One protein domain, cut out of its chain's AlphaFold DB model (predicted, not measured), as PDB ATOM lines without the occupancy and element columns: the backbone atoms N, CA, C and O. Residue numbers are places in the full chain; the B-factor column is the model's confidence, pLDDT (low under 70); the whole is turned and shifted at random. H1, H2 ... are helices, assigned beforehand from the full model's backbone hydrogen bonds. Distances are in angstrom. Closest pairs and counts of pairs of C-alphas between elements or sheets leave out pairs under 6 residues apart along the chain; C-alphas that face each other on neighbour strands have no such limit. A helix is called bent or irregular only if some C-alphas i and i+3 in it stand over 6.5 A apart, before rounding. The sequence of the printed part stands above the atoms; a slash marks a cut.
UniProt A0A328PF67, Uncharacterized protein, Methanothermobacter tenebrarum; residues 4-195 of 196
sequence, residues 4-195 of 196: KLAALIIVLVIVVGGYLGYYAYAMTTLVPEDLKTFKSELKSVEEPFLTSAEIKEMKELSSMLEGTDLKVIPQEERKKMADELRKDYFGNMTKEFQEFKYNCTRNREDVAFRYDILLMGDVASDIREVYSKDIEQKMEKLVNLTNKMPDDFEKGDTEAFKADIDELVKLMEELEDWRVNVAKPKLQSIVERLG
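Overview. This is residues 4 to 195 of the 196 residues of an uncharacterized protein of Methanothermobacter tenebrarum (UniProt A0A328PF67). This is a long rod of lengthwise helices: H4 and H5 fold back one after the other along H3, and H6 returns along both, with H2 and the second arm of H1 beside it. The first arm of H1 lengthens one end, where residues 4 to 18 stick out. The 192 printed residues include six named helices, H1 to H6 in order, and no named strand: all helix. The whole is loose, with a radius of gyration of the C-alphas of 23.2 A and spans of 85 by 31 by 23 A.

Along the chain. H1, residues 4 to 44, begins at C-alpha 4 (-21.242, -16.338, 16.229). Assigned as one helix by its hydrogen bonds, it is bent, with C-alphas 28 and 31 6.8 A apart; its arms are H1a, 4 to 28, 36.3 A, and H1b, 31 to 44. H2 is 52 to 64. H3, 75 to 117, is 58.2 A long, with a kink of 39 degrees near residue 92. H4 is 121 to 130. H5, 133 to 155, 33.1 A, is only just irregular: C-alphas 147 and 150 are 6.6 A apart. H6, 158 to 193, also assigned as one helix by its hydrogen bonds, is bent, with C-alphas 181 and 184 6.9 A apart; its arms are H6a, 158 to 181, 34.5 A, and H6b, 184 to 193, ending at C-alpha 193 (15.799, -35.788, 18.796).

Arrangement. H1b touches H6b, closest C-alphas Leu 42 and Leu 187, 5.7 A. H3 touches H5, closest C-alphas Ala 82 and Pro 150, 4.6 A, opposite ways at a shallow tilt of 9 degrees. Every O i to N i+4 pair is within hydrogen-bond range in H1a, H1b, H2, H4, H6a and H6b; H3 has 33 of 39, H5 17 of 19.

Size, cuts and confidence. The printed part has no cut, no link is long, and no printed residue is under 70 in pLDDT.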
ATOM      1  N   LYS A   4     -22.653 -16.646  16.516       80.31
ATOM      2  CA  LYS A   4     -21.242 -16.338  16.229       80.31
ATOM      3  C   LYS A   4     -20.277 -17.146  17.104       80.31
ATOM      4  O   LYS A   4     -19.273 -17.630  16.603       80.31
ATOM      5  N   LEU A   5     -20.608 -17.341  18.382       84.62
ATOM      6  CA  LEU A   5     -19.818 -18.154  19.312       84.62
ATOM      7  C   LEU A   5     -19.879 -19.644  18.943       84.62
ATOM      8  O   LEU A   5     -18.857 -20.315  18.956       84.62
ATOM      9  N   ALA A   6     -21.056 -20.146  18.556       82.25
ATOM     10  CA  ALA A   6     -21.228 -21.526  18.103       82.25
ATOM     11  C   ALA A   6     -20.407 -21.827  16.835       82.25
ATOM     12  O   ALA A   6     -19.718 -22.839  16.775       82.25
ATOM     13  N   ALA A   7     -20.434 -20.923  15.849       84.75
ATOM     14  CA  ALA A   7     -19.621 -21.045  14.638       84.75
ATOM     15  C   ALA A   7     -18.114 -21.034  14.947       84.75
ATOM     16  O   ALA A   7     -17.370 -21.838  14.394       84.75
ATOM     17  N   LEU A   8     -17.675 -20.174  15.871       86.50
ATOM     18  CA  LEU A   8     -16.271 -20.080  16.280       86.50
ATOM     19  C   LEU A   8     -15.795 -21.371  16.964       86.50
ATOM     20  O   LEU A   8     -14.714 -21.857  16.655       86.50
ATOM     21  N   ILE A   9     -16.633 -21.978  17.812       86.75
ATOM     22  CA  ILE A   9     -16.351 -23.282  18.432       86.75
ATOM     23  C   ILE A   9     -16.233 -24.385  17.372       86.75
ATOM     24  O   ILE A   9     -15.296 -25.176  17.430       86.75
ATOM     25  N   ILE A  10     -17.136 -24.431  16.386       85.88
ATOM     26  CA  ILE A  10     -17.093 -25.437  15.308       85.88
ATOM     27  C   ILE A  10     -15.793 -25.323  14.505       85.88
ATOM     28  O   ILE A  10     -15.126 -26.330  14.280       85.88
ATOM     29  N   VAL A  11     -15.403 -24.105  14.117       85.81
ATOM     30  CA  VAL A  11     -14.137 -23.870  13.407       85.81
ATOM     31  C   VAL A  11     -12.951 -24.329  14.252       85.81
ATOM     32  O   VAL A  11     -12.067 -25.013  13.745       85.81
ATOM     33  N   LEU A  12     -12.953 -24.020  15.549       88.12
ATOM     34  CA  LEU A  12     -11.866 -24.382  16.456       88.12
ATOM     35  C   LEU A  12     -11.740 -25.905  16.616       88.12
ATOM     36  O   LEU A  12     -10.633 -26.432  16.563       88.12
ATOM     37  N   VAL A  13     -12.860 -26.626  16.717       85.69
ATOM     38  CA  VAL A  13     -12.874 -28.098  16.759       85.69
ATOM     39  C   VAL A  13     -12.341 -28.704  15.462       85.69
ATOM     40  O   VAL A  13     -11.575 -29.661  15.520       85.69
ATOM     41  N   ILE A  14     -12.697 -28.150  14.298       87.06
ATOM     42  CA  ILE A  14     -12.193 -28.633  13.004       87.06
ATOM     43  C   ILE A  14     -10.680 -28.421  12.902       87.06
ATOM     44  O   ILE A  14      -9.962 -29.338  12.511       87.06
ATOM     45  N   VAL A  15     -10.188 -27.241  13.285       86.19
ATOM     46  CA  VAL A  15      -8.754 -26.917  13.236       86.19
ATOM     47  C   VAL A  15      -7.964 -27.804  14.197       86.19
ATOM     48  O   VAL A  15      -6.984 -28.423  13.789       86.19
ATOM     49  N   VAL A  16      -8.406 -27.925  15.451       87.62
ATOM     50  CA  VAL A  16      -7.723 -28.751  16.458       87.62
ATOM     51  C   VAL A  16      -7.809 -30.236  16.104       87.62
ATOM     52  O   VAL A  16      -6.803 -30.932  16.168       87.62
ATOM     53  N   GLY A  17      -8.978 -30.728  15.690       83.69
ATOM     54  CA  GLY A  17      -9.162 -32.123  15.291       83.69
ATOM     55  C   GLY A  17      -8.338 -32.494  14.059       83.69
ATOM     56  O   GLY A  17      -7.689 -33.539  14.048       83.69
ATOM     57  N   GLY A  18      -8.299 -31.613  13.055       86.00
ATOM     58  CA  GLY A  18      -7.447 -31.772  11.877       86.00
ATOM     59  C   GLY A  18      -5.961 -31.788  12.236       86.00
ATOM     60  O   GLY A  18      -5.241 -32.681  11.792       86.00
ATOM     61  N   TYR A  19      -5.515 -30.866  13.095       89.25
ATOM     62  CA  TYR A  19      -4.136 -30.833  13.586       89.25
ATOM     63  C   TYR A  19      -3.764 -32.111  14.345       89.25
ATOM     64  O   TYR A  19      -2.736 -32.711  14.054       89.25
ATOM     65  N   LEU A  20      -4.609 -32.573  15.273       88.94
ATOM     66  CA  LEU A  20      -4.364 -33.805  16.030       88.94
ATOM     67  C   LEU A  20      -4.298 -35.036  15.119       88.94
ATOM     68  O   LEU A  20      -3.437 -35.892  15.313       88.94
ATOM     69  N   GLY A  21      -5.175 -35.112  14.111       90.38
ATOM     70  CA  GLY A  21      -5.148 -36.179  13.110       90.38
ATOM     71  C   GLY A  21      -3.855 -36.177  12.293       90.38
ATOM     72  O   GLY A  21      -3.220 -37.222  12.148       90.38
ATOM     73  N   TYR A  22      -3.426 -35.004  11.819       90.94
ATOM     74  CA  TYR A  22      -2.151 -34.854  11.116       90.94
ATOM     75  C   TYR A  22      -0.958 -35.201  12.010       90.94
ATOM     76  O   TYR A  22      -0.104 -35.982  11.603       90.94
ATOM     77  N   TYR A  23      -0.919 -34.674  13.234       92.06
ATOM     78  CA  TYR A  23       0.146 -34.931  14.199       92.06
ATOM     79  C   TYR A  23       0.291 -36.433  14.473       92.06
ATOM     80  O   TYR A  23       1.393 -36.973  14.405       92.06
ATOM     81  N   ALA A  24      -0.821 -37.137  14.707       91.75
ATOM     82  CA  ALA A  24      -0.807 -38.583  14.906       91.75
ATOM     83  C   ALA A  24      -0.276 -39.333  13.672       91.75
ATOM     84  O   ALA A  24       0.573 -40.216  13.807       91.75
ATOM     85  N   TYR A  25      -0.731 -38.973  12.468       93.00
ATOM     86  CA  TYR A  25      -0.236 -39.572  11.224       93.00
ATOM     87  C   TYR A  25       1.266 -39.329  11.027       93.00
ATOM     88  O   TYR A  25       2.023 -40.259  10.746       93.00
ATOM     89  N   ALA A  26       1.716 -38.095  11.236       92.62
ATOM     90  CA  ALA A  26       3.106 -37.721  11.067       92.62
ATOM     91  C   ALA A  26       4.018 -38.465  12.049       92.62
ATOM     92  O   ALA A  26       4.994 -39.074  11.624       92.62
ATOM     93  N   MET A  27       3.660 -38.511  13.335       92.62
ATOM     94  CA  MET A  27       4.456 -39.202  14.355       92.62
ATOM     95  C   MET A  27       4.503 -40.726  14.174       92.62
ATOM     96  O   MET A  27       5.457 -41.361  14.615       92.62
ATOM     97  N   THR A  28       3.494 -41.330  13.541       93.06
ATOM     98  CA  THR A  28       3.417 -42.795  13.363       93.06
ATOM     99  C   THR A  28       3.945 -43.287  12.020       93.06
ATOM    100  O   THR A  28       4.350 -44.443  11.922       93.06
ATOM    101  N   THR A  29       3.940 -42.435  10.994       93.06
ATOM    102  CA  THR A  29       4.297 -42.824   9.621       93.06
ATOM    103  C   THR A  29       5.477 -42.018   9.099       93.06
ATOM    104  O   THR A  29       6.501 -42.593   8.742       93.06
ATOM    105  N   LEU A  30       5.359 -40.688   9.107       92.81
ATOM    106  CA  LEU A  30       6.304 -39.792   8.439       92.81
ATOM    107  C   LEU A  30       7.632 -39.653   9.196       92.81
ATOM    108  O   LEU A  30       8.694 -39.844   8.617       92.81
ATOM    109  N   VAL A  31       7.580 -39.372  10.500       94.25
ATOM    110  CA  VAL A  31       8.777 -39.197  11.340       94.25
ATOM    111  C   VAL A  31       9.633 -40.472  11.388       94.25
ATOM    112  O   VAL A  31      10.847 -40.366  11.219       94.25
ATOM    113  N   PRO A  32       9.071 -41.690  11.539       94.94
ATOM    114  CA  PRO A  32       9.866 -42.915  11.451       94.94
ATOM    115  C   PRO A  32      10.543 -43.139  10.090       94.94
ATOM    116  O   PRO A  32      11.624 -43.727  10.037       94.94
ATOM    117  N   GLU A  33       9.914 -42.724   8.988       94.81
ATOM    118  CA  GLU A  33      10.492 -42.824   7.642       94.81
ATOM    119  C   GLU A  33      11.632 -41.817   7.443       94.81
ATOM    120  O   GLU A  33      12.719 -42.191   6.990       94.81
ATOM    121  N   ASP A  34      11.426 -40.574   7.877       94.50
ATOM    122  CA  ASP A  34      12.461 -39.542   7.874       94.50
ATOM    123  C   ASP A  34      13.650 -39.964   8.748       94.50
ATOM    124  O   ASP A  34      14.790 -39.884   8.308       94.50
ATOM    125  N   LEU A  35      13.407 -40.509   9.948       95.44
ATOM    126  CA  LEU A  35      14.464 -40.992  10.844       95.44
ATOM    127  C   LEU A  35      15.326 -42.079  10.192       95.44
ATOM    128  O   LEU A  35      16.548 -42.067  10.337       95.44
ATOM    129  N   LYS A  36      14.718 -43.025   9.465       95.44
ATOM    130  CA  LYS A  36      15.481 -44.034   8.708       95.44
ATOM    131  C   LYS A  36      16.361 -43.380   7.649       95.44
ATOM    132  O   LYS A  36      17.516 -43.778   7.497       95.44
ATOM    133  N   THR A  37      15.821 -42.385   6.952       94.12
ATOM    134  CA  THR A  37      16.543 -41.629   5.924       94.12
ATOM    135  C   THR A  37      17.719 -40.874   6.541       94.12
ATOM    136  O   THR A  37      18.855 -41.122   6.149       94.12
ATOM    137  N   PHE A  38      17.490 -40.096   7.602       95.69
ATOM    138  CA  PHE A  38      18.539 -39.349   8.298       95.69
ATOM    139  C   PHE A  38      19.617 -40.255   8.900       95.69
ATOM    140  O   PHE A  38      20.791 -39.911   8.851       95.69
ATOM    141  N   LYS A  39      19.265 -41.442   9.417       95.31
ATOM    142  CA  LYS A  39      20.260 -42.437   9.862       95.31
ATOM    143  C   LYS A  39      21.124 -42.945   8.705       95.31
ATOM    144  O   LYS A  39      22.325 -43.139   8.881       95.31
ATOM    145  N   SER A  40      20.525 -43.172   7.537       93.81
ATOM    146  CA  SER A  40      21.262 -43.577   6.338       93.81
ATOM    147  C   SER A  40      22.187 -42.463   5.847       93.81
ATOM    148  O   SER A  40      23.344 -42.724   5.528       93.81
ATOM    149  N   GLU A  41      21.699 -41.224   5.816       91.81
ATOM    150  CA  GLU A  41      22.476 -40.059   5.392       91.81
ATOM    151  C   GLU A  41      23.611 -39.756   6.370       91.81
ATOM    152  O   GLU A  41      24.746 -39.572   5.939       91.81
ATOM    153  N   LEU A  42      23.348 -39.810   7.680       94.00
ATOM    154  CA  LEU A  42      24.364 -39.674   8.724       94.00
ATOM    155  C   LEU A  42      25.516 -40.660   8.511       94.00
ATOM    156  O   LEU A  42      26.675 -40.264   8.593       94.00
ATOM    157  N   LYS A  43      25.200 -41.917   8.185       91.75
ATOM    158  CA  LYS A  43      26.208 -42.929   7.858       91.75
ATOM    159  C   LYS A  43      26.978 -42.580   6.582       91.75
ATOM    160  O   LYS A  43      28.190 -42.743   6.537       91.75
ATOM    161  N   SER A  44      26.296 -42.090   5.547       87.31
ATOM    162  CA  SER A  44      26.956 -41.706   4.290       87.31
ATOM    163  C   SER A  44      27.902 -40.513   4.439       87.31
ATOM    164  O   SER A  44      28.890 -40.440   3.721       87.31
ATOM    165  N   VAL A  45      27.652 -39.617   5.401       88.88
ATOM    166  CA  VAL A  45      28.535 -38.475   5.683       88.88
ATOM    167  C   VAL A  45      29.637 -38.803   6.693       88.88
ATOM    168  O   VAL A  45      30.342 -37.893   7.129       88.88
ATOM    169  N   GLU A  46      29.809 -40.064   7.108       83.62
ATOM    170  CA  GLU A  46      30.935 -40.468   7.964       83.62
ATOM    171  C   GLU A  46      32.264 -40.420   7.207       83.62
ATOM    172  O   GLU A  46      33.280 -40.003   7.776       83.62
ATOM    173  N   GLU A  47      32.230 -40.760   5.922       81.62
ATOM    174  CA  GLU A  47      33.375 -40.749   5.020       81.62
ATOM    175  C   GLU A  47      33.422 -39.441   4.216       81.62
ATOM    176  O   GLU A  47      32.378 -38.835   3.951       81.62
ATOM    177  N   PRO A  48      34.623 -38.940   3.884       76.75
ATOM    178  CA  PRO A  48      34.756 -37.748   3.063       76.75
ATOM    179  C   PRO A  48      34.352 -38.044   1.613       76.75
ATOM    180  O   PRO A  48      34.562 -39.151   1.123       76.75
ATOM    181  N   PHE A  49      33.829 -37.037   0.907       72.38
ATOM    182  CA  PHE A  49      33.512 -37.166  -0.523       72.38
ATOM    183  C   PHE A  49      34.759 -37.450  -1.369       72.38
ATOM    184  O   PHE A  49      34.678 -38.148  -2.372       72.38
ATOM    185  N   LEU A  50      35.901 -36.897  -0.951       75.25
ATOM    186  CA  LEU A  50      37.227 -37.222  -1.459       75.25
ATOM    187  C   LEU A  50      38.205 -37.293  -0.299       75.25
ATOM    188  O   LEU A  50      38.210 -36.456   0.603       75.25
ATOM    189  N   THR A  51      39.082 -38.278  -0.349       79.94
ATOM    190  CA  THR A  51      40.182 -38.405   0.594       79.94
ATOM    191  C   THR A  51      41.183 -37.262   0.420       79.94
ATOM    192  O   THR A  51      41.339 -36.670  -0.650       79.94
ATOM    193  N   SER A  52      41.954 -36.976   1.473       81.25
ATOM    194  CA  SER A  52      43.044 -35.995   1.386       81.25
ATOM    195  C   SER A  52      44.093 -36.363   0.327       81.25
ATOM    196  O   SER A  52      44.776 -35.475  -0.177       81.25
ATOM    197  N   ALA A  53      44.227 -37.653  -0.007       85.69
ATOM    198  CA  ALA A  53      45.101 -38.122  -1.076       85.69
ATOM    199  C   ALA A  53      44.573 -37.692  -2.451       85.69
ATOM    200  O   ALA A  53      45.314 -37.070  -3.203       85.69
ATOM    201  N   GLU A  54      43.288 -37.908  -2.733       83.38
ATOM    202  CA  GLU A  54      42.662 -37.508  -4.003       83.38
ATOM    203  C   GLU A  54      42.663 -35.983  -4.188       83.38
ATOM    204  O   GLU A  54      42.972 -35.481  -5.267       83.38
ATOM    205  N   ILE A  55      42.406 -35.219  -3.118       85.19
ATOM    206  CA  ILE A  55      42.531 -33.751  -3.156       85.19
ATOM    207  C   ILE A  55      43.971 -33.343  -3.499       85.19
ATOM    208  O   ILE A  55      44.190 -32.427  -4.295       85.19
ATOM    209  N   LYS A  56      44.966 -34.016  -2.910       89.12
ATOM    210  CA  LYS A  56      46.379 -33.750  -3.193       89.12
ATOM    211  C   LYS A  56      46.731 -34.090  -4.641       89.12
ATOM    212  O   LYS A  56      47.397 -33.285  -5.282       89.12
ATOM    213  N   GLU A  57      46.256 -35.217  -5.160       88.31
ATOM    214  CA  GLU A  57      46.459 -35.625  -6.553       88.31
ATOM    215  C   GLU A  57      45.867 -34.607  -7.535       88.31
ATOM    216  O   GLU A  57      46.532 -34.229  -8.496       88.31
ATOM    217  N   MET A  58      44.670 -34.073  -7.270       87.12
ATOM    218  CA  MET A  58      44.089 -33.014  -8.108       87.12
ATOM    219  C   MET A  58      44.879 -31.701  -8.043       87.12
ATOM    220  O   MET A  58      45.061 -31.041  -9.066       87.12
ATOM    221  N   LYS A  59      45.399 -31.325  -6.867       89.44
ATOM    222  CA  LYS A  59      46.281 -30.151  -6.728       89.44
ATOM    223  C   LYS A  59      47.601 -30.334  -7.473       89.44
ATOM    224  O   LYS A  59      48.090 -29.398  -8.104       89.44
ATOM    225  N   GLU A  60      48.176 -31.530  -7.407       90.56
ATOM    226  CA  GLU A  60      49.379 -31.886  -8.159       90.56
ATOM    227  C   GLU A  60      49.111 -31.851  -9.666       90.56
ATOM    228  O   GLU A  60      49.890 -31.243 -10.396       90.56
ATOM    229  N   LEU A  61      47.977 -32.395 -10.121       86.75
ATOM    230  CA  LEU A  61      47.546 -32.320 -11.515       86.75
ATOM    231  C   LEU A  61      47.411 -30.866 -11.987       86.75
ATOM    232  O   LEU A  61      47.968 -30.513 -13.022       86.75
ATOM    233  N   SER A  62      46.726 -30.015 -11.217       88.06
ATOM    234  CA  SER A  62      46.610 -28.586 -11.533       88.06
ATOM    235  C   SER A  62      47.983 -27.909 -11.629       88.06
ATOM    236  O   SER A  62      48.252 -27.162 -12.570       88.06
ATOM    237  N   SER A  63      48.895 -28.232 -10.708       89.94
ATOM    238  CA  SER A  63      50.260 -27.695 -10.708       89.94
ATOM    239  C   SER A  63      51.066 -28.167 -11.924       89.94
ATOM    240  O   SER A  63      51.818 -27.394 -12.505       89.94
ATOM    241  N   MET A  64      50.897 -29.420 -12.358       87.38
ATOM    242  CA  MET A  64      51.555 -29.956 -13.560       87.38
ATOM    243  C   MET A  64      51.066 -29.298 -14.856       87.38
ATOM    244  O   MET A  64      51.773 -29.316 -15.867       87.38
ATOM    245  N   LEU A  65      49.866 -28.716 -14.847       87.75
ATOM    246  CA  LEU A  65      49.342 -27.961 -15.982       87.75
ATOM    247  C   LEU A  65      49.964 -26.560 -16.093       87.75
ATOM    248  O   LEU A  65      49.839 -25.926 -17.141       87.75
ATOM    249  N   GLU A  66      50.688 -26.082 -15.075       85.06
ATOM    250  CA  GLU A  66      51.440 -24.828 -15.163       85.06
ATOM    251  C   GLU A  66      52.566 -24.940 -16.197       85.06
ATOM    252  O   GLU A  66      53.531 -25.685 -16.038       85.06
ATOM    253  N   GLY A  67      52.444 -24.180 -17.288       78.38
ATOM    254  CA  GLY A  67      53.419 -24.197 -18.380       78.38
ATOM    255  C   GLY A  67      53.285 -25.386 -19.338       78.38
ATOM    256  O   GLY A  67      54.134 -25.539 -20.218       78.38
ATOM    257  N   THR A  68      52.224 -26.191 -19.215       84.31
ATOM    258  CA  THR A  68      51.911 -27.290 -20.139       84.31
ATOM    259  C   THR A  68      50.850 -26.851 -21.154       84.31
ATOM    260  O   THR A  68      49.804 -26.322 -20.792       84.31
ATOM    261  N   ASP A  69      51.073 -27.101 -22.446       88.38
ATOM    262  CA  ASP A  69      50.041 -26.926 -23.476       88.38
ATOM    263  C   ASP A  69      49.388 -28.278 -23.773       88.38
ATOM    264  O   ASP A  69      50.040 -29.175 -24.302       88.38
ATOM    265  N   LEU A  70      48.095 -28.441 -23.484       90.50
ATOM    266  CA  LEU A  70      47.364 -29.669 -23.800       90.50
ATOM    267  C   LEU A  70      47.337 -29.959 -25.311       90.50
ATOM    268  O   LEU A  70      47.059 -31.085 -25.708       90.50
ATOM    269  N   LYS A  71      47.654 -28.996 -26.186       92.00
ATOM    270  CA  LYS A  71      47.825 -29.212 -27.637       92.00
ATOM    271  C   LYS A  71      49.058 -30.022 -28.016       92.00
ATOM    272  O   LYS A  71      49.161 -30.408 -29.178       92.00
ATOM    273  N   VAL A  72      49.944 -30.349 -27.071       91.44
ATOM    274  CA  VAL A  72      50.972 -31.380 -27.298       91.44
ATOM    275  C   VAL A  72      50.359 -32.771 -27.474       91.44
ATOM    276  O   VAL A  72      50.961 -33.619 -28.131       91.44
ATOM    277  N   ILE A  73      49.160 -32.998 -26.927       91.12
ATOM    278  CA  ILE A  73      48.383 -34.218 -27.139       91.12
ATOM    279  C   ILE A  73      47.586 -34.053 -28.446       91.12
ATOM    280  O   ILE A  73      46.853 -33.065 -28.592       91.12
ATOM    281  N   PRO A  74      47.684 -34.999 -29.399       94.81
ATOM    282  CA  PRO A  74      46.892 -34.977 -30.623       94.81
ATOM    283  C   PRO A  74      45.389 -34.874 -30.339       94.81
ATOM    284  O   PRO A  74      44.873 -35.511 -29.425       94.81
ATOM    285  N   GLN A  75      44.661 -34.122 -31.167       95.25
ATOM    286  CA  GLN A  75      43.226 -33.881 -30.970       95.25
ATOM    287  C   GLN A  75      42.403 -35.175 -30.823       95.25
ATOM    288  O   GLN A  75      41.527 -35.235 -29.965       95.25
ATOM    289  N   GLU A  76      42.695 -36.206 -31.621       95.00
ATOM    290  CA  GLU A  76      42.010 -37.506 -31.534       95.00
ATOM    291  C   GLU A  76      42.243 -38.203 -30.183       95.00
ATOM    292  O   GLU A  76      41.317 -38.778 -29.612       95.00
ATOM    293  N   GLU A  77      43.456 -38.106 -29.631       94.62
ATOM    294  CA  GLU A  77      43.763 -38.645 -28.303       94.62
ATOM    295  C   GLU A  77      43.054 -37.843 -27.211       94.62
ATOM    296  O   GLU A  77      42.438 -38.436 -26.324       94.62
ATOM    297  N   ARG A  78      43.035 -36.506 -27.312       94.62
ATOM    298  CA  ARG A  78      42.306 -35.667 -26.348       94.62
ATOM    299  C   ARG A  78      40.819 -35.939 -26.347       94.62
ATOM    300  O   ARG A  78      40.218 -36.001 -25.283       94.62
ATOM    301  N   LYS A  79      40.227 -36.112 -27.527       95.88
ATOM    302  CA  LYS A  79      38.813 -36.445 -27.667       95.88
ATOM    303  C   LYS A  79      38.493 -37.783 -27.012       95.88
ATOM    304  O   LYS A  79      37.554 -37.862 -26.231       95.88
ATOM    305  N   LYS A  80      39.309 -38.813 -27.266       94.81
ATOM    306  CA  LYS A  80      39.135 -40.125 -26.635       94.81
ATOM    307  C   LYS A  80      39.194 -40.031 -25.105       94.81
ATOM    308  O   LYS A  80      38.325 -40.570 -24.431       94.81
ATOM    309  N   MET A  81      40.183 -39.318 -24.568       92.75
ATOM    310  CA  MET A  81      40.322 -39.113 -23.121       92.75
ATOM    311  C   MET A  81      39.172 -38.274 -22.542       92.75
ATOM    312  O   MET A  81      38.668 -38.588 -21.470       92.75
ATOM    313  N   ALA A  82      38.711 -37.239 -23.248       93.62
ATOM    314  CA  ALA A  82      37.553 -36.448 -22.838       93.62
ATOM    315  C   ALA A  82      36.269 -37.291 -22.798       93.62
ATOM    316  O   ALA A  82      35.480 -37.159 -21.867       93.62
ATOM    317  N   ASP A  83      36.070 -38.196 -23.757       93.06
ATOM    318  CA  ASP A  83      34.929 -39.114 -23.758       93.06
ATOM    319  C   ASP A  83      34.979 -40.103 -22.579       93.06
ATOM    320  O   ASP A  83      33.944 -40.372 -21.960       93.06
ATOM    321  N   GLU A  84      36.169 -40.594 -22.217       90.25
ATOM    322  CA  GLU A  84      36.388 -41.402 -21.006       90.25
ATOM    323  C   GLU A  84      36.071 -40.591 -19.736       90.25
ATOM    324  O   GLU A  84      35.312 -41.051 -18.880       90.25
ATOM    325  N   LEU A  85      36.543 -39.340 -19.646       87.88
ATOM    326  CA  LEU A  85      36.226 -38.435 -18.537       87.88
ATOM    327  C   LEU A  85      34.716 -38.180 -18.410       87.88
ATOM    328  O   LEU A  85      34.177 -38.273 -17.308       87.88
ATOM    329  N   ARG A  86      34.015 -37.904 -19.520       90.38
ATOM    330  CA  ARG A  86      32.556 -37.681 -19.538       90.38
ATOM    331  C   ARG A  86      31.783 -38.900 -19.054       90.38
ATOM    332  O   ARG A  86      30.803 -38.750 -18.327       90.38
ATOM    333  N   LYS A  87      32.173 -40.097 -19.493       85.06
ATOM    334  CA  LYS A  87      31.391 -41.315 -19.265       85.06
ATOM    335  C   LYS A  87      31.685 -41.961 -17.915       85.06
ATOM    336  O   LYS A  87      30.746 -42.313 -17.206       85.06
ATOM    337  N   ASP A  88      32.960 -42.117 -17.582       74.56
ATOM    338  CA  ASP A  88      33.371 -42.993 -16.488       74.56
ATOM    339  C   ASP A  88      33.587 -42.208 -15.191       74.56
ATOM    340  O   ASP A  88      33.128 -42.638 -14.133       74.56
ATOM    341  N   TYR A  89      34.220 -41.035 -15.272       72.31
ATOM    342  CA  TYR A  89      34.601 -40.266 -14.086       72.31
ATOM    343  C   TYR A  89      33.542 -39.226 -13.705       72.31
ATOM    344  O   TYR A  89      32.968 -39.256 -12.616       72.31
ATOM    345  N   PHE A  90      33.215 -38.328 -14.631       81.94
ATOM    346  CA  PHE A  90      32.310 -37.216 -14.359       81.94
ATOM    347  C   PHE A  90      30.837 -37.562 -14.557       81.94
ATOM    348  O   PHE A  90      29.988 -36.913 -13.949       81.94
ATOM    349  N   GLY A  91      30.504 -38.582 -15.348       77.00
ATOM    350  CA  GLY A  91      29.116 -38.978 -15.600       77.00
ATOM    351  C   GLY A  91      28.378 -39.402 -14.326       77.00
ATOM    352  O   GLY A  91      27.303 -38.879 -14.025       77.00
ATOM    353  N   ASN A  92      28.983 -40.302 -13.545       79.75
ATOM    354  CA  ASN A  92      28.419 -40.754 -12.267       79.75
ATOM    355  C   ASN A  92      28.398 -39.623 -11.234       79.75
ATOM    356  O   ASN A  92      27.357 -39.350 -10.641       79.75
ATOM    357  N   MET A  93      29.510 -38.900 -11.109       81.25
ATOM    358  CA  MET A  93      29.655 -37.785 -10.173       81.25
ATOM    359  C   MET A  93      28.623 -36.670 -10.429       81.25
ATOM    360  O   MET A  93      27.972 -36.180  -9.510       81.25
ATOM    361  N   THR A  94      28.393 -36.315 -11.696       85.94
ATOM    362  CA  THR A  94      27.383 -35.318 -12.086       85.94
ATOM    363  C   THR A  94      25.982 -35.756 -11.676       85.94
ATOM    364  O   THR A  94      25.199 -34.941 -11.189       85.94
ATOM    365  N   LYS A  95      25.652 -37.038 -11.861       86.12
ATOM    366  CA  LYS A  95      24.351 -37.585 -11.473       86.12
ATOM    367  C   LYS A  95      24.159 -37.534  -9.956       86.12
ATOM    368  O   LYS A  95      23.112 -37.079  -9.502       86.12
ATOM    369  N   GLU A  96      25.167 -37.930  -9.187       85.31
ATOM    370  CA  GLU A  96      25.135 -37.873  -7.721       85.31
ATOM    371  C   GLU A  96      24.960 -36.436  -7.211       85.31
ATOM    372  O   GLU A  96      24.094 -36.178  -6.376       85.31
ATOM    373  N   PHE A  97      25.692 -35.468  -7.774       89.25
ATOM    374  CA  PHE A  97      25.520 -34.054  -7.423       89.25
ATOM    375  C   PHE A  97      24.136 -33.512  -7.798       89.25
ATOM    376  O   PHE A  97      23.565 -32.715  -7.052       89.25
ATOM    377  N   GLN A  98      23.557 -33.946  -8.922       90.12
ATOM    378  CA  GLN A  98      22.191 -33.571  -9.298       90.12
ATOM    379  C   GLN A  98      21.146 -34.150  -8.339       90.12
ATOM    380  O   GLN A  98      20.237 -33.427  -7.923       90.12
ATOM    381  N   GLU A  99      21.275 -35.425  -7.971       88.69
ATOM    382  CA  GLU A  99      20.390 -36.076  -7.001       88.69
ATOM    383  C   GLU A  99      20.496 -35.403  -5.629       88.69
ATOM    384  O   GLU A  99      19.479 -35.059  -5.023       88.69
ATOM    385  N   PHE A 100      21.715 -35.120  -5.169       88.75
ATOM    386  CA  PHE A 100      21.933 -34.429  -3.906       88.75
ATOM    387  C   PHE A 100      21.394 -32.988  -3.931       88.75
ATOM    388  O   PHE A 100      20.740 -32.564  -2.976       88.75
ATOM    389  N   LYS A 101      21.565 -32.253  -5.042       91.12
ATOM    390  CA  LYS A 101      20.955 -30.925  -5.237       91.12
ATOM    391  C   LYS A 101      19.434 -30.985  -5.095       91.12
ATOM    392  O   LYS A 101      18.855 -30.192  -4.358       91.12
ATOM    393  N   TYR A 102      18.793 -31.940  -5.768       88.75
ATOM    394  CA  TYR A 102      17.346 -32.134  -5.684       88.75
ATOM    395  C   TYR A 102      16.893 -32.453  -4.250       88.75
ATOM    396  O   TYR A 102      15.920 -31.877  -3.753       88.75
ATOM    397  N   ASN A 103      17.637 -33.319  -3.559       87.44
ATOM    398  CA  ASN A 103      17.368 -33.661  -2.167       87.44
ATOM    399  C   ASN A 103      17.527 -32.452  -1.237       87.44
ATOM    400  O   ASN A 103      16.737 -32.315  -0.304       87.44
ATOM    401  N   CYS A 104      18.467 -31.538  -1.511       90.00
ATOM    402  CA  CYS A 104      18.616 -30.314  -0.727       90.00
ATOM    403  C   CYS A 104      17.342 -29.465  -0.750       90.00
ATOM    404  O   CYS A 104      16.822 -29.099   0.304       90.00
ATOM    405  N   THR A 105      16.802 -29.190  -1.939       88.94
ATOM    406  CA  THR A 105      15.569 -28.404  -2.080       88.94
ATOM    407  C   THR A 105      14.405 -29.094  -1.368       88.94
ATOM    408  O   THR A 105      13.742 -28.475  -0.534       88.94
ATOM    409  N   ARG A 106      14.207 -30.397  -1.623       91.94
ATOM    410  CA  ARG A 106      13.111 -31.182  -1.032       91.94
ATOM    411  C   ARG A 106      13.187 -31.223   0.494       91.94
ATOM    412  O   ARG A 106      12.193 -30.983   1.173       91.94
ATOM    413  N   ASN A 107      14.357 -31.513   1.054       91.88
ATOM    414  CA  ASN A 107      14.513 -31.628   2.501       91.88
ATOM    415  C   ASN A 107      14.374 -30.265   3.192       91.88
ATOM    416  O   ASN A 107      13.703 -30.161   4.220       91.88
ATOM    417  N   ARG A 108      14.932 -29.200   2.607       92.19
ATOM    418  CA  ARG A 108      14.832 -27.840   3.152       92.19
ATOM    419  C   ARG A 108      13.404 -27.299   3.157       92.19
ATOM    420  O   ARG A 108      13.041 -26.569   4.081       92.19
ATOM    421  N   GLU A 109      12.631 -27.579   2.114       90.94
ATOM    422  CA  GLU A 109      11.318 -26.959   1.911       90.94
ATOM    423  C   GLU A 109      10.186 -27.844   2.427       90.94
ATOM    424  O   GLU A 109       9.368 -27.360   3.204       90.94
ATOM    425  N   ASP A 110      10.181 -29.136   2.102       91.62
ATOM    426  CA  ASP A 110       9.074 -30.027   2.459       91.62
ATOM    427  C   ASP A 110       9.292 -30.691   3.820       91.62
ATOM    428  O   ASP A 110       8.412 -30.677   4.688       91.62
ATOM    429  N   VAL A 111      10.474 -31.281   4.024       93.94
ATOM    430  CA  VAL A 111      10.752 -32.057   5.241       93.94
ATOM    431  C   VAL A 111      10.917 -31.123   6.435       93.94
ATOM    432  O   VAL A 111      10.256 -31.321   7.448       93.94
ATOM    433  N   ALA A 112      11.691 -30.042   6.325       95.56
ATOM    434  CA  ALA A 112      11.802 -29.078   7.421       95.56
ATOM    435  C   ALA A 112      10.449 -28.429   7.771       95.56
ATOM    436  O   ALA A 112      10.132 -28.262   8.947       95.56
ATOM    437  N   PHE A 113       9.616 -28.106   6.775       93.44
ATOM    438  CA  PHE A 113       8.290 -27.529   7.022       93.44
ATOM    439  C   PHE A 113       7.360 -28.487   7.774       93.44
ATOM    440  O   PHE A 113       6.613 -28.062   8.655       93.44
ATOM    441  N   ARG A 114       7.438 -29.795   7.497       93.69
ATOM    442  CA  ARG A 114       6.750 -30.815   8.301       93.69
ATOM    443  C   ARG A 114       7.124 -30.692   9.779       93.69
ATOM    444  O   ARG A 114       6.231 -30.685  10.621       93.69
ATOM    445  N   TYR A 115       8.409 -30.546  10.096       96.00
ATOM    446  CA  TYR A 115       8.861 -30.396  11.484       96.00
ATOM    447  C   TYR A 115       8.452 -29.059  12.113       96.00
ATOM    448  O   TYR A 115       8.139 -29.044  13.303       96.00
ATOM    449  N   ASP A 116       8.332 -27.971  11.343       94.31
ATOM    450  CA  ASP A 116       7.705 -26.737  11.845       94.31
ATOM    451  C   ASP A 116       6.244 -26.981  12.257       94.31
ATOM    452  O   ASP A 116       5.828 -26.553  13.334       94.31
ATOM    453  N   ILE A 117       5.461 -27.697  11.431       92.12
ATOM    454  CA  ILE A 117       4.054 -28.011  11.740       92.12
ATOM    455  C   ILE A 117       3.955 -28.886  12.991       92.12
ATOM    456  O   ILE A 117       3.043 -28.703  13.792       92.12
ATOM    457  N   LEU A 118       4.897 -29.809  13.190       93.62
ATOM    458  CA  LEU A 118       4.961 -30.649  14.390       93.62
ATOM    459  C   LEU A 118       5.467 -29.911  15.633       93.62
ATOM    460  O   LEU A 118       5.608 -30.532  16.685       93.62
ATOM    461  N   LEU A 119       5.717 -28.600  15.535       92.06
ATOM    462  CA  LEU A 119       6.278 -27.771  16.602       92.06
ATOM    463  C   LEU A 119       7.680 -28.233  17.039       92.06
ATOM    464  O   LEU A 119       8.104 -27.988  18.165       92.06
ATOM    465  N   MET A 120       8.419 -28.869  16.128       94.88
ATOM    466  CA  MET A 120       9.799 -29.326  16.303       94.88
ATOM    467  C   MET A 120      10.761 -28.370  15.586       94.88
ATOM    468  O   MET A 120      11.553 -28.775  14.733       94.88
ATOM    469  N   GLY A 121      10.676 -27.080  15.928       94.31
ATOM    470  CA  GLY A 121      11.411 -26.007  15.247       94.31
ATOM    471  C   GLY A 121      12.930 -26.201  15.233       94.31
ATOM    472  O   GLY A 121      13.571 -25.891  14.234       94.31
ATOM    473  N   ASP A 122      13.508 -26.790  16.282       96.25
ATOM    474  CA  ASP A 122      14.951 -27.050  16.320       96.25
ATOM    475  C   ASP A 122      15.368 -28.140  15.313       96.25
ATOM    476  O   ASP A 122      16.413 -28.021  14.678       96.25
ATOM    477  N   VAL A 123      14.536 -29.175  15.108       96.88
ATOM    478  CA  VAL A 123      14.764 -30.203  14.072       96.88
ATOM    479  C   VAL A 123      14.621 -29.587  12.685       96.88
ATOM    480  O   VAL A 123      15.458 -29.815  11.816       96.88
ATOM    481  N   ALA A 124      13.600 -28.753  12.480       96.94
ATOM    482  CA  ALA A 124      13.412 -28.040  11.224       96.94
ATOM    483  C   ALA A 124      14.591 -27.101  10.903       96.94
ATOM    484  O   ALA A 124      15.015 -27.018   9.749       96.94
ATOM    485  N   SER A 125      15.136 -26.408  11.910       97.62
ATOM    486  CA  SER A 125      16.328 -25.566  11.763       97.62
ATOM    487  C   SER A 125      17.543 -26.393  11.361       97.62
ATOM    488  O   SER A 125      18.184 -26.074  10.362       97.62
ATOM    489  N   ASP A 126      17.811 -27.490  12.075       97.81
ATOM    490  CA  ASP A 126      18.949 -28.358  11.776       97.81
ATOM    491  C   ASP A 126      18.849 -28.935  10.347       97.81
ATOM    492  O   ASP A 126      19.837 -28.918   9.617       97.81
ATOM    493  N   ILE A 127      17.655 -29.344   9.887       97.44
ATOM    494  CA  ILE A 127      17.442 -29.803   8.499       97.44
ATOM    495  C   ILE A 127      17.789 -28.688   7.502       97.44
ATOM    496  O   ILE A 127      18.491 -28.924   6.520       97.44
ATOM    497  N   ARG A 128      17.336 -27.452   7.732       97.25
ATOM    498  CA  ARG A 128      17.622 -26.327   6.821       97.25
ATOM    499  C   ARG A 128      19.098 -25.953   6.770       97.25
ATOM    500  O   ARG A 128      19.549 -25.463   5.737       97.25
ATOM    501  N   GLU A 129      19.826 -26.154   7.861       96.56
ATOM    502  CA  GLU A 129      21.271 -25.933   7.912       96.56
ATOM    503  C   GLU A 129      22.032 -27.005   7.123       96.56
ATOM    504  O   GLU A 129      22.904 -26.662   6.325       96.56
ATOM    505  N   VAL A 130      21.659 -28.284   7.274       96.19
ATOM    506  CA  VAL A 130      22.235 -29.386   6.482       96.19
ATOM    507  C   VAL A 130      21.984 -29.145   4.992       96.19
ATOM    508  O   VAL A 130      22.921 -29.121   4.202       96.19
ATOM    509  N   TYR A 131      20.735 -28.886   4.611       95.38
ATOM    510  CA  TYR A 131      20.305 -28.750   3.216       95.38
ATOM    511  C   TYR A 131      20.187 -27.284   2.773       95.38
ATOM    512  O   TYR A 131      19.211 -26.860   2.140       95.38
ATOM    513  N   SER A 132      21.168 -26.467   3.148       95.25
ATOM    514  CA  SER A 132      21.122 -25.025   2.910       95.25
ATOM    515  C   SER A 132      21.165 -24.655   1.418       95.25
ATOM    516  O   SER A 132      21.587 -25.429   0.557       95.25
ATOM    517  N   LYS A 133      20.740 -23.424   1.093       94.81
ATOM    518  CA  LYS A 133      20.862 -22.873  -0.272       94.81
ATOM    519  C   LYS A 133      22.309 -22.770  -0.742       94.81
ATOM    520  O   LYS A 133      22.553 -22.891  -1.936       94.81
ATOM    521  N   ASP A 134      23.243 -22.534   0.174       94.38
ATOM    522  CA  ASP A 134      24.664 -22.470  -0.164       94.38
ATOM    523  C   ASP A 134      25.147 -23.825  -0.693       94.38
ATOM    524  O   ASP A 134      25.738 -23.894  -1.767       94.38
ATOM    525  N   ILE A 135      24.781 -24.921  -0.024       93.88
ATOM    526  CA  ILE A 135      25.136 -26.272  -0.469       93.88
ATOM    527  C   ILE A 135      24.469 -26.633  -1.795       93.88
ATOM    528  O   ILE A 135      25.140 -27.134  -2.694       93.88
ATOM    529  N   GLU A 136      23.190 -26.298  -1.972       94.19
ATOM    530  CA  GLU A 136      22.498 -26.458  -3.259       94.19
ATOM    531  C   GLU A 136      23.251 -25.748  -4.406       94.19
ATOM    532  O   GLU A 136      23.439 -26.317  -5.483       94.19
ATOM    533  N   GLN A 137      23.744 -24.529  -4.163       95.50
ATOM    534  CA  GLN A 137      24.527 -23.761  -5.136       95.50
ATOM    535  C   GLN A 137      25.917 -24.358  -5.385       95.50
ATOM    536  O   GLN A 137      26.376 -24.358  -6.528       95.50
ATOM    537  N   LYS A 138      26.595 -24.886  -4.357       95.06
ATOM    538  CA  LYS A 138      27.876 -25.593  -4.539       95.06
ATOM    539  C   LYS A 138      27.703 -26.832  -5.415       95.06
ATOM    540  O   LYS A 138      28.493 -27.030  -6.332       95.06
ATOM    541  N   MET A 139      26.633 -27.599  -5.216       94.00
ATOM    542  CA  MET A 139      26.310 -28.758  -6.061       94.00
ATOM    543  C   MET A 139      26.044 -28.361  -7.508       94.00
ATOM    544  O   MET A 139      26.513 -29.015  -8.432       94.00
ATOM    545  N   GLU A 140      25.321 -27.263  -7.726       94.62
ATOM    546  CA  GLU A 140      25.105 -26.735  -9.072       94.62
ATOM    547  C   GLU A 140      26.413 -26.321  -9.754       94.62
ATOM    548  O   GLU A 140      26.614 -26.616 -10.933       94.62
ATOM    549  N   LYS A 141      27.326 -25.673  -9.023       95.56
ATOM    550  CA  LYS A 141      28.659 -25.352  -9.544       95.56
ATOM    551  C   LYS A 141      29.442 -26.608  -9.898       95.56
ATOM    552  O   LYS A 141      30.006 -26.654 -10.984       95.56
ATOM    553  N   LEU A 142      29.426 -27.621  -9.034       93.75
ATOM    554  CA  LEU A 142      30.093 -28.894  -9.292       93.75
ATOM    555  C   LEU A 142      29.552 -29.577 -10.548       93.75
ATOM    556  O   LEU A 142      30.337 -29.916 -11.421       93.75
ATOM    557  N   VAL A 143      28.227 -29.670 -10.701       92.69
ATOM    558  CA  VAL A 143      27.583 -30.180 -11.927       92.69
ATOM    559  C   VAL A 143      28.046 -29.414 -13.167       92.69
ATOM    560  O   VAL A 143      28.261 -29.999 -14.225       92.69
ATOM    561  N   ASN A 144      28.185 -28.093 -13.074       93.56
ATOM    562  CA  ASN A 144      28.648 -27.296 -14.204       93.56
ATOM    563  C   ASN A 144      30.131 -27.541 -14.514       93.56
ATOM    564  O   ASN A 144      30.482 -27.615 -15.688       93.56
ATOM    565  N   LEU A 145      30.983 -27.678 -13.496       93.94
ATOM    566  CA  LEU A 145      32.411 -27.963 -13.659       93.94
ATOM    567  C   LEU A 145      32.636 -29.344 -14.273       93.94
ATOM    568  O   LEU A 145      33.306 -29.455 -15.295       93.94
ATOM    569  N   THR A 146      32.007 -30.385 -13.727       91.12
ATOM    570  CA  THR A 146      32.170 -31.766 -14.207       91.12
ATOM    571  C   THR A 146      31.706 -31.946 -15.655       91.12
ATOM    572  O   THR A 146      32.239 -32.792 -16.370       91.12
ATOM    573  N   ASN A 147      30.759 -31.125 -16.120       91.06
ATOM    574  CA  ASN A 147      30.348 -31.090 -17.525       91.06
ATOM    575  C   ASN A 147      31.319 -30.308 -18.430       91.06
ATOM    576  O   ASN A 147      31.468 -30.668 -19.595       91.06
ATOM    577  N   LYS A 148      31.964 -29.248 -17.927       94.00
ATOM    578  CA  LYS A 148      32.871 -28.384 -18.707       94.00
ATOM    579  C   LYS A 148      34.277 -28.949 -18.851       94.00
ATOM    580  O   LYS A 148      34.844 -28.889 -19.937       94.00
ATOM    581  N   MET A 149      34.809 -29.540 -17.783       93.12
ATOM    582  CA  MET A 149      36.186 -30.029 -17.730       93.12
ATOM    583  C   MET A 149      36.559 -30.932 -18.923       93.12
ATOM    584  O   MET A 149      37.607 -30.704 -19.529       93.12
ATOM    585  N   PRO A 150      35.732 -31.909 -19.349       94.12
ATOM    586  CA  PRO A 150      36.052 -32.707 -20.532       94.12
ATOM    587  C   PRO A 150      36.077 -31.906 -21.834       94.12
ATOM    588  O   PRO A 150      36.906 -32.172 -22.702       94.12
ATOM    589  N   ASP A 151      35.184 -30.926 -21.984       94.94
ATOM    590  CA  ASP A 151      35.120 -30.083 -23.179       94.94
ATOM    591  C   ASP A 151      36.367 -29.206 -23.298       94.94
ATOM    592  O   ASP A 151      36.905 -29.029 -24.395       94.94
ATOM    593  N   ASP A 152      36.835 -28.664 -22.180       95.06
ATOM    594  CA  ASP A 152      38.013 -27.802 -22.155       95.06
ATOM    595  C   ASP A 152      39.299 -28.620 -22.333       95.06
ATOM    596  O   ASP A 152      40.192 -28.215 -23.087       95.06
ATOM    597  N   PHE A 153      39.332 -29.852 -21.811       94.12
ATOM    598  CA  PHE A 153      40.372 -30.826 -22.135       94.12
ATOM    599  C   PHE A 153      40.399 -31.190 -23.633       94.12
ATOM    600  O   PHE A 153      41.457 -31.154 -24.265       94.12
ATOM    601  N   GLU A 154      39.245 -31.488 -24.246       95.81
ATOM    602  CA  GLU A 154      39.144 -31.850 -25.670       95.81
ATOM    603  C   GLU A 154      39.641 -30.722 -26.590       95.81
ATOM    604  O   GLU A 154      40.402 -30.954 -27.543       95.81
ATOM    605  N   LYS A 155      39.255 -29.476 -26.282       95.25
ATOM    606  CA  LYS A 155      39.723 -28.272 -26.989       95.25
ATOM    607  C   LYS A 155      41.213 -28.002 -26.754       95.25
ATOM    608  O   LYS A 155      41.855 -27.356 -27.590       95.25
ATOM    609  N   GLY A 156      41.779 -28.552 -25.680       92.56
ATOM    610  CA  GLY A 156      43.131 -28.272 -25.211       92.56
ATOM    611  C   GLY A 156      43.275 -26.855 -24.695       92.56
ATOM    612  O   GLY A 156      44.272 -26.196 -24.991       92.56
ATOM    613  N   ASP A 157      42.246 -26.373 -24.012       94.62
ATOM    614  CA  ASP A 157      42.280 -25.115 -23.290       94.62
ATOM    615  C   ASP A 157      42.876 -25.384 -21.902       94.62
ATOM    616  O   ASP A 157      42.158 -25.651 -20.940       94.62
ATOM    617  N   THR A 158      44.214 -25.412 -21.816       93.69
ATOM    618  CA  THR A 158      44.903 -25.723 -20.552       93.69
ATOM    619  C   THR A 158      44.511 -24.746 -19.445       93.69
ATOM    620  O   THR A 158      44.337 -25.164 -18.305       93.69
ATOM    621  N   GLU A 159      44.379 -23.452 -19.758       93.94
ATOM    622  CA  GLU A 159      44.070 -22.430 -18.755       93.94
ATOM    623  C   GLU A 159      42.670 -22.639 -18.172       93.94
ATOM    624  O   GLU A 159      42.525 -22.647 -16.947       93.94
ATOM    625  N   ALA A 160      41.666 -22.875 -19.024       94.44
ATOM    626  CA  ALA A 160      40.309 -23.171 -18.572       94.44
ATOM    627  C   ALA A 160      40.243 -24.495 -17.797       94.44
ATOM    628  O   ALA A 160      39.727 -24.526 -16.683       94.44
ATOM    629  N   PHE A 161      40.849 -25.564 -18.327       93.56
ATOM    630  CA  PHE A 161      40.846 -26.872 -17.671       93.56
ATOM    631  C   PHE A 161      41.522 -26.832 -16.293       93.56
ATOM    632  O   PHE A 161      41.006 -27.394 -15.328       93.56
ATOM    633  N   LYS A 162      42.649 -26.120 -16.168       94.31
ATOM    634  CA  LYS A 162      43.325 -25.904 -14.884       94.31
ATOM    635  C   LYS A 162      42.444 -25.117 -13.913       94.31
ATOM    636  O   LYS A 162      42.314 -25.515 -12.758       94.31
ATOM    637  N   ALA A 163      41.843 -24.018 -14.369       94.19
ATOM    638  CA  ALA A 163      40.965 -23.201 -13.534       94.19
ATOM    639  C   ALA A 163      39.755 -24.000 -13.019       94.19
ATOM    640  O   ALA A 163      39.364 -23.842 -11.861       94.19
ATOM    641  N   ASP A 164      39.205 -24.889 -13.846       94.38
ATOM    642  CA  ASP A 164      38.120 -25.776 -13.442       94.38
ATOM    643  C   ASP A 164      38.570 -26.809 -12.391       94.38
ATOM    644  O   ASP A 164      37.831 -27.046 -11.435       94.38
ATOM    645  N   ILE A 165      39.784 -27.380 -12.503       92.31
ATOM    646  CA  ILE A 165      40.360 -28.248 -11.453       92.31
ATOM    647  C   ILE A 165      40.522 -27.470 -10.143       92.31
ATOM    648  O   ILE A 165      40.154 -27.972  -9.081       92.31
ATOM    649  N   ASP A 166      41.061 -26.251 -10.201       94.25
ATOM    650  CA  ASP A 166      41.301 -25.423  -9.014       94.25
ATOM    651  C   ASP A 166      39.987 -25.095  -8.279       94.25
ATOM    652  O   ASP A 166      39.911 -25.207  -7.050       94.25
ATOM    653  N   GLU A 167      38.924 -24.741  -9.011       95.56
ATOM    654  CA  GLU A 167      37.605 -24.494  -8.412       95.56
ATOM    655  C   GLU A 167      36.942 -25.796  -7.929       95.56
ATOM    656  O   GLU A 167      36.319 -25.784  -6.866       95.56
ATOM    657  N   LEU A 168      37.106 -26.924  -8.637       92.06
ATOM    658  CA  LEU A 168      36.638 -28.236  -8.172       92.06
ATOM    659  C   LEU A 168      37.268 -28.576  -6.817       92.06
ATOM    660  O   LEU A 168      36.549 -28.850  -5.861       92.06
ATOM    661  N   VAL A 169      38.596 -28.496  -6.709       92.12
ATOM    662  CA  VAL A 169      39.340 -28.755  -5.467       92.12
ATOM    663  C   VAL A 169      38.823 -27.883  -4.329       92.12
ATOM    664  O   VAL A 169      38.506 -28.396  -3.256       92.12
ATOM    665  N   LYS A 170      38.688 -26.578  -4.569       94.50
ATOM    666  CA  LYS A 170      38.190 -25.637  -3.565       94.50
ATOM    667  C   LYS A 170      36.772 -25.981  -3.105       94.50
ATOM    668  O   LYS A 170      36.504 -25.974  -1.907       94.50
ATOM    669  N   LEU A 171      35.864 -26.306  -4.027       94.06
ATOM    670  CA  LEU A 171      34.497 -26.705  -3.676       94.06
ATOM    671  C   LEU A 171      34.473 -28.004  -2.865       94.06
ATOM    672  O   LEU A 171      33.685 -28.111  -1.930       94.06
ATOM    673  N   MET A 172      35.344 -28.965  -3.176       90.62
ATOM    674  CA  MET A 172      35.442 -30.213  -2.415       90.62
ATOM    675  C   MET A 172      35.983 -29.986  -0.997       90.62
ATOM    676  O   MET A 172      35.491 -30.604  -0.056       90.62
ATOM    677  N   GLU A 173      36.927 -29.061  -0.813       91.94
ATOM    678  CA  GLU A 173      37.391 -28.647   0.519       91.94
ATOM    679  C   GLU A 173      36.289 -27.939   1.322       91.94
ATOM    680  O   GLU A 173      36.093 -28.240   2.499       91.94
ATOM    681  N   GLU A 174      35.529 -27.040   0.689       93.38
ATOM    682  CA  GLU A 174      34.374 -26.384   1.319       93.38
ATOM    683  C   GLU A 174      33.284 -27.398   1.716       93.38
ATOM    684  O   GLU A 174      32.649 -27.253   2.764       93.38
ATOM    685  N   LEU A 175      33.060 -28.435   0.904       91.38
ATOM    686  CA  LEU A 175      32.112 -29.503   1.220       91.38
ATOM    687  C   LEU A 175      32.598 -30.414   2.337       91.38
ATOM    688  O   LEU A 175      31.780 -30.869   3.132       91.38
ATOM    689  N   GLU A 176      33.899 -30.668   2.425       91.50
ATOM    690  CA  GLU A 176      34.472 -31.413   3.541       91.50
ATOM    691  C   GLU A 176      34.313 -30.639   4.858       91.50
ATOM    692  O   GLU A 176      33.903 -31.214   5.869       91.50
ATOM    693  N   ASP A 177      34.539 -29.322   4.839       92.88
ATOM    694  CA  ASP A 177      34.282 -28.460   5.994       92.88
ATOM    695  C   ASP A 177      32.800 -28.489   6.402       92.88
ATOM    696  O   ASP A 177      32.474 -28.748   7.564       92.88
ATOM    697  N   TRP A 178      31.885 -28.334   5.437       94.62
ATOM    698  CA  TRP A 178      30.447 -28.470   5.682       94.62
ATOM    699  C   TRP A 178      30.085 -29.850   6.243       94.62
ATOM    700  O   TRP A 178      29.310 -29.939   7.198       94.62
ATOM    701  N   ARG A 179      30.650 -30.932   5.697       93.44
ATOM    702  CA  ARG A 179      30.384 -32.305   6.144       93.44
ATOM    703  C   ARG A 179      30.713 -32.465   7.626       93.44
ATOM    704  O   ARG A 179      29.900 -32.995   8.386       93.44
ATOM    705  N   VAL A 180      31.890 -31.993   8.033       93.81
ATOM    706  CA  VAL A 180      32.411 -32.139   9.397       93.81
ATOM    707  C   VAL A 180      31.718 -31.195  10.378       93.81
ATOM    708  O   VAL A 180      31.339 -31.625  11.468       93.81
ATOM    709  N   ASN A 181      31.535 -29.929  10.004       95.12
ATOM    710  CA  ASN A 181      31.098 -28.881  10.929       95.12
ATOM    711  C   ASN A 181      29.584 -28.657  10.939       95.12
ATOM    712  O   ASN A 181      29.057 -28.100  11.903       95.12
ATOM    713  N   VAL A 182      28.876 -29.085   9.891       95.81
ATOM    714  CA  VAL A 182      27.431 -28.877   9.744       95.81
ATOM    715  C   VAL A 182      26.714 -30.207   9.566       95.81
ATOM    716  O   VAL A 182      25.962 -30.597  10.454       95.81
ATOM    717  N   ALA A 183      26.952 -30.928   8.467       95.06
ATOM    718  CA  ALA A 183      26.147 -32.090   8.091       95.06
ATOM    719  C   ALA A 183      26.130 -33.156   9.188       95.06
ATOM    720  O   ALA A 183      25.070 -33.496   9.707       95.06
ATOM    721  N   LYS A 184      27.308 -33.634   9.600       95.50
ATOM    722  CA  LYS A 184      27.447 -34.678  10.616       95.50
ATOM    723  C   LYS A 184      26.840 -34.291  11.975       95.50
ATOM    724  O   LYS A 184      25.979 -35.034  12.447       95.50
ATOM    725  N   PRO A 185      27.219 -33.171  12.625       97.00
ATOM    726  CA  PRO A 185      26.667 -32.826  13.937       97.00
ATOM    727  C   PRO A 185      25.162 -32.534  13.890       97.00
ATOM    728  O   PRO A 185      24.442 -32.882  14.825       97.00
ATOM    729  N   LYS A 186      24.663 -31.932  12.805       97.50
ATOM    730  CA  LYS A 186      23.242 -31.590  12.674       97.50
ATOM    731  C   LYS A 186      22.386 -32.812  12.357       97.50
ATOM    732  O   LYS A 186      21.352 -32.989  12.991       97.50
ATOM    733  N   LEU A 187      22.840 -33.703  11.473       96.69
ATOM    734  CA  LEU A 187      22.179 -34.991  11.235       96.69
ATOM    735  C   LEU A 187      22.168 -35.858  12.499       96.69
ATOM    736  O   LEU A 187      21.138 -36.449  12.810       96.69
ATOM    737  N   GLN A 188      23.258 -35.871  13.272       97.12
ATOM    738  CA  GLN A 188      23.299 -36.543  14.574       97.12
ATOM    739  C   GLN A 188      22.247 -35.968  15.540       97.12
ATOM    740  O   GLN A 188      21.449 -36.723  16.092       97.12
ATOM    741  N   SER A 189      22.190 -34.638  15.686       97.56
ATOM    742  CA  SER A 189      21.184 -33.936  16.506       97.56
ATOM    743  C   SER A 189      19.750 -34.286  16.089       97.56
ATOM    744  O   SER A 189      18.908 -34.592  16.936       97.56
ATOM    745  N   ILE A 190      19.468 -34.288  14.781       97.44
ATOM    746  CA  ILE A 190      18.164 -34.681  14.232       97.44
ATOM    747  C   ILE A 190      17.839 -36.121  14.636       97.44
ATOM    748  O   ILE A 190      16.779 -36.369  15.205       97.44
ATOM    749  N   VAL A 191      18.750 -37.065  14.385       97.00
ATOM    750  CA  VAL A 191      18.546 -38.486  14.701       97.00
ATOM    751  C   VAL A 191      18.237 -38.683  16.186       97.00
ATOM    752  O   VAL A 191      17.241 -39.328  16.510       97.00
ATOM    753  N   GLU A 192      19.017 -38.084  17.084       96.12
ATOM    754  CA  GLU A 192      18.815 -38.188  18.536       96.12
ATOM    755  C   GLU A 192      17.456 -37.624  18.974       96.12
ATOM    756  O   GLU A 192      16.719 -38.256  19.735       96.12
ATOM    757  N   ARG A 193      17.069 -36.454  18.451       94.81
ATOM    758  CA  ARG A 193      15.799 -35.788  18.796       94.81
ATOM    759  C   ARG A 193      14.565 -36.525  18.290       94.81
ATOM    760  O   ARG A 193      13.492 -36.383  18.874       94.81
ATOM    761  N   LEU A 194      14.707 -37.309  17.227       93.62
ATOM    762  CA  LEU A 194      13.635 -38.140  16.680       93.62
ATOM    763  C   LEU A 194      13.558 -39.531  17.336       93.62
ATOM    764  O   LEU A 194      12.748 -40.356  16.913       93.62
ATOM    765  N   GLY A 195      14.345 -39.788  18.389       87.06
ATOM    766  CA  GLY A 195      14.339 -41.050  19.139       87.06
ATOM    767  C   GLY A 195      15.271 -42.116  18.561       87.06
ATOM    768  O   GLY A 195      14.976 -43.310  18.657       87.06
TER     769      GLY A 195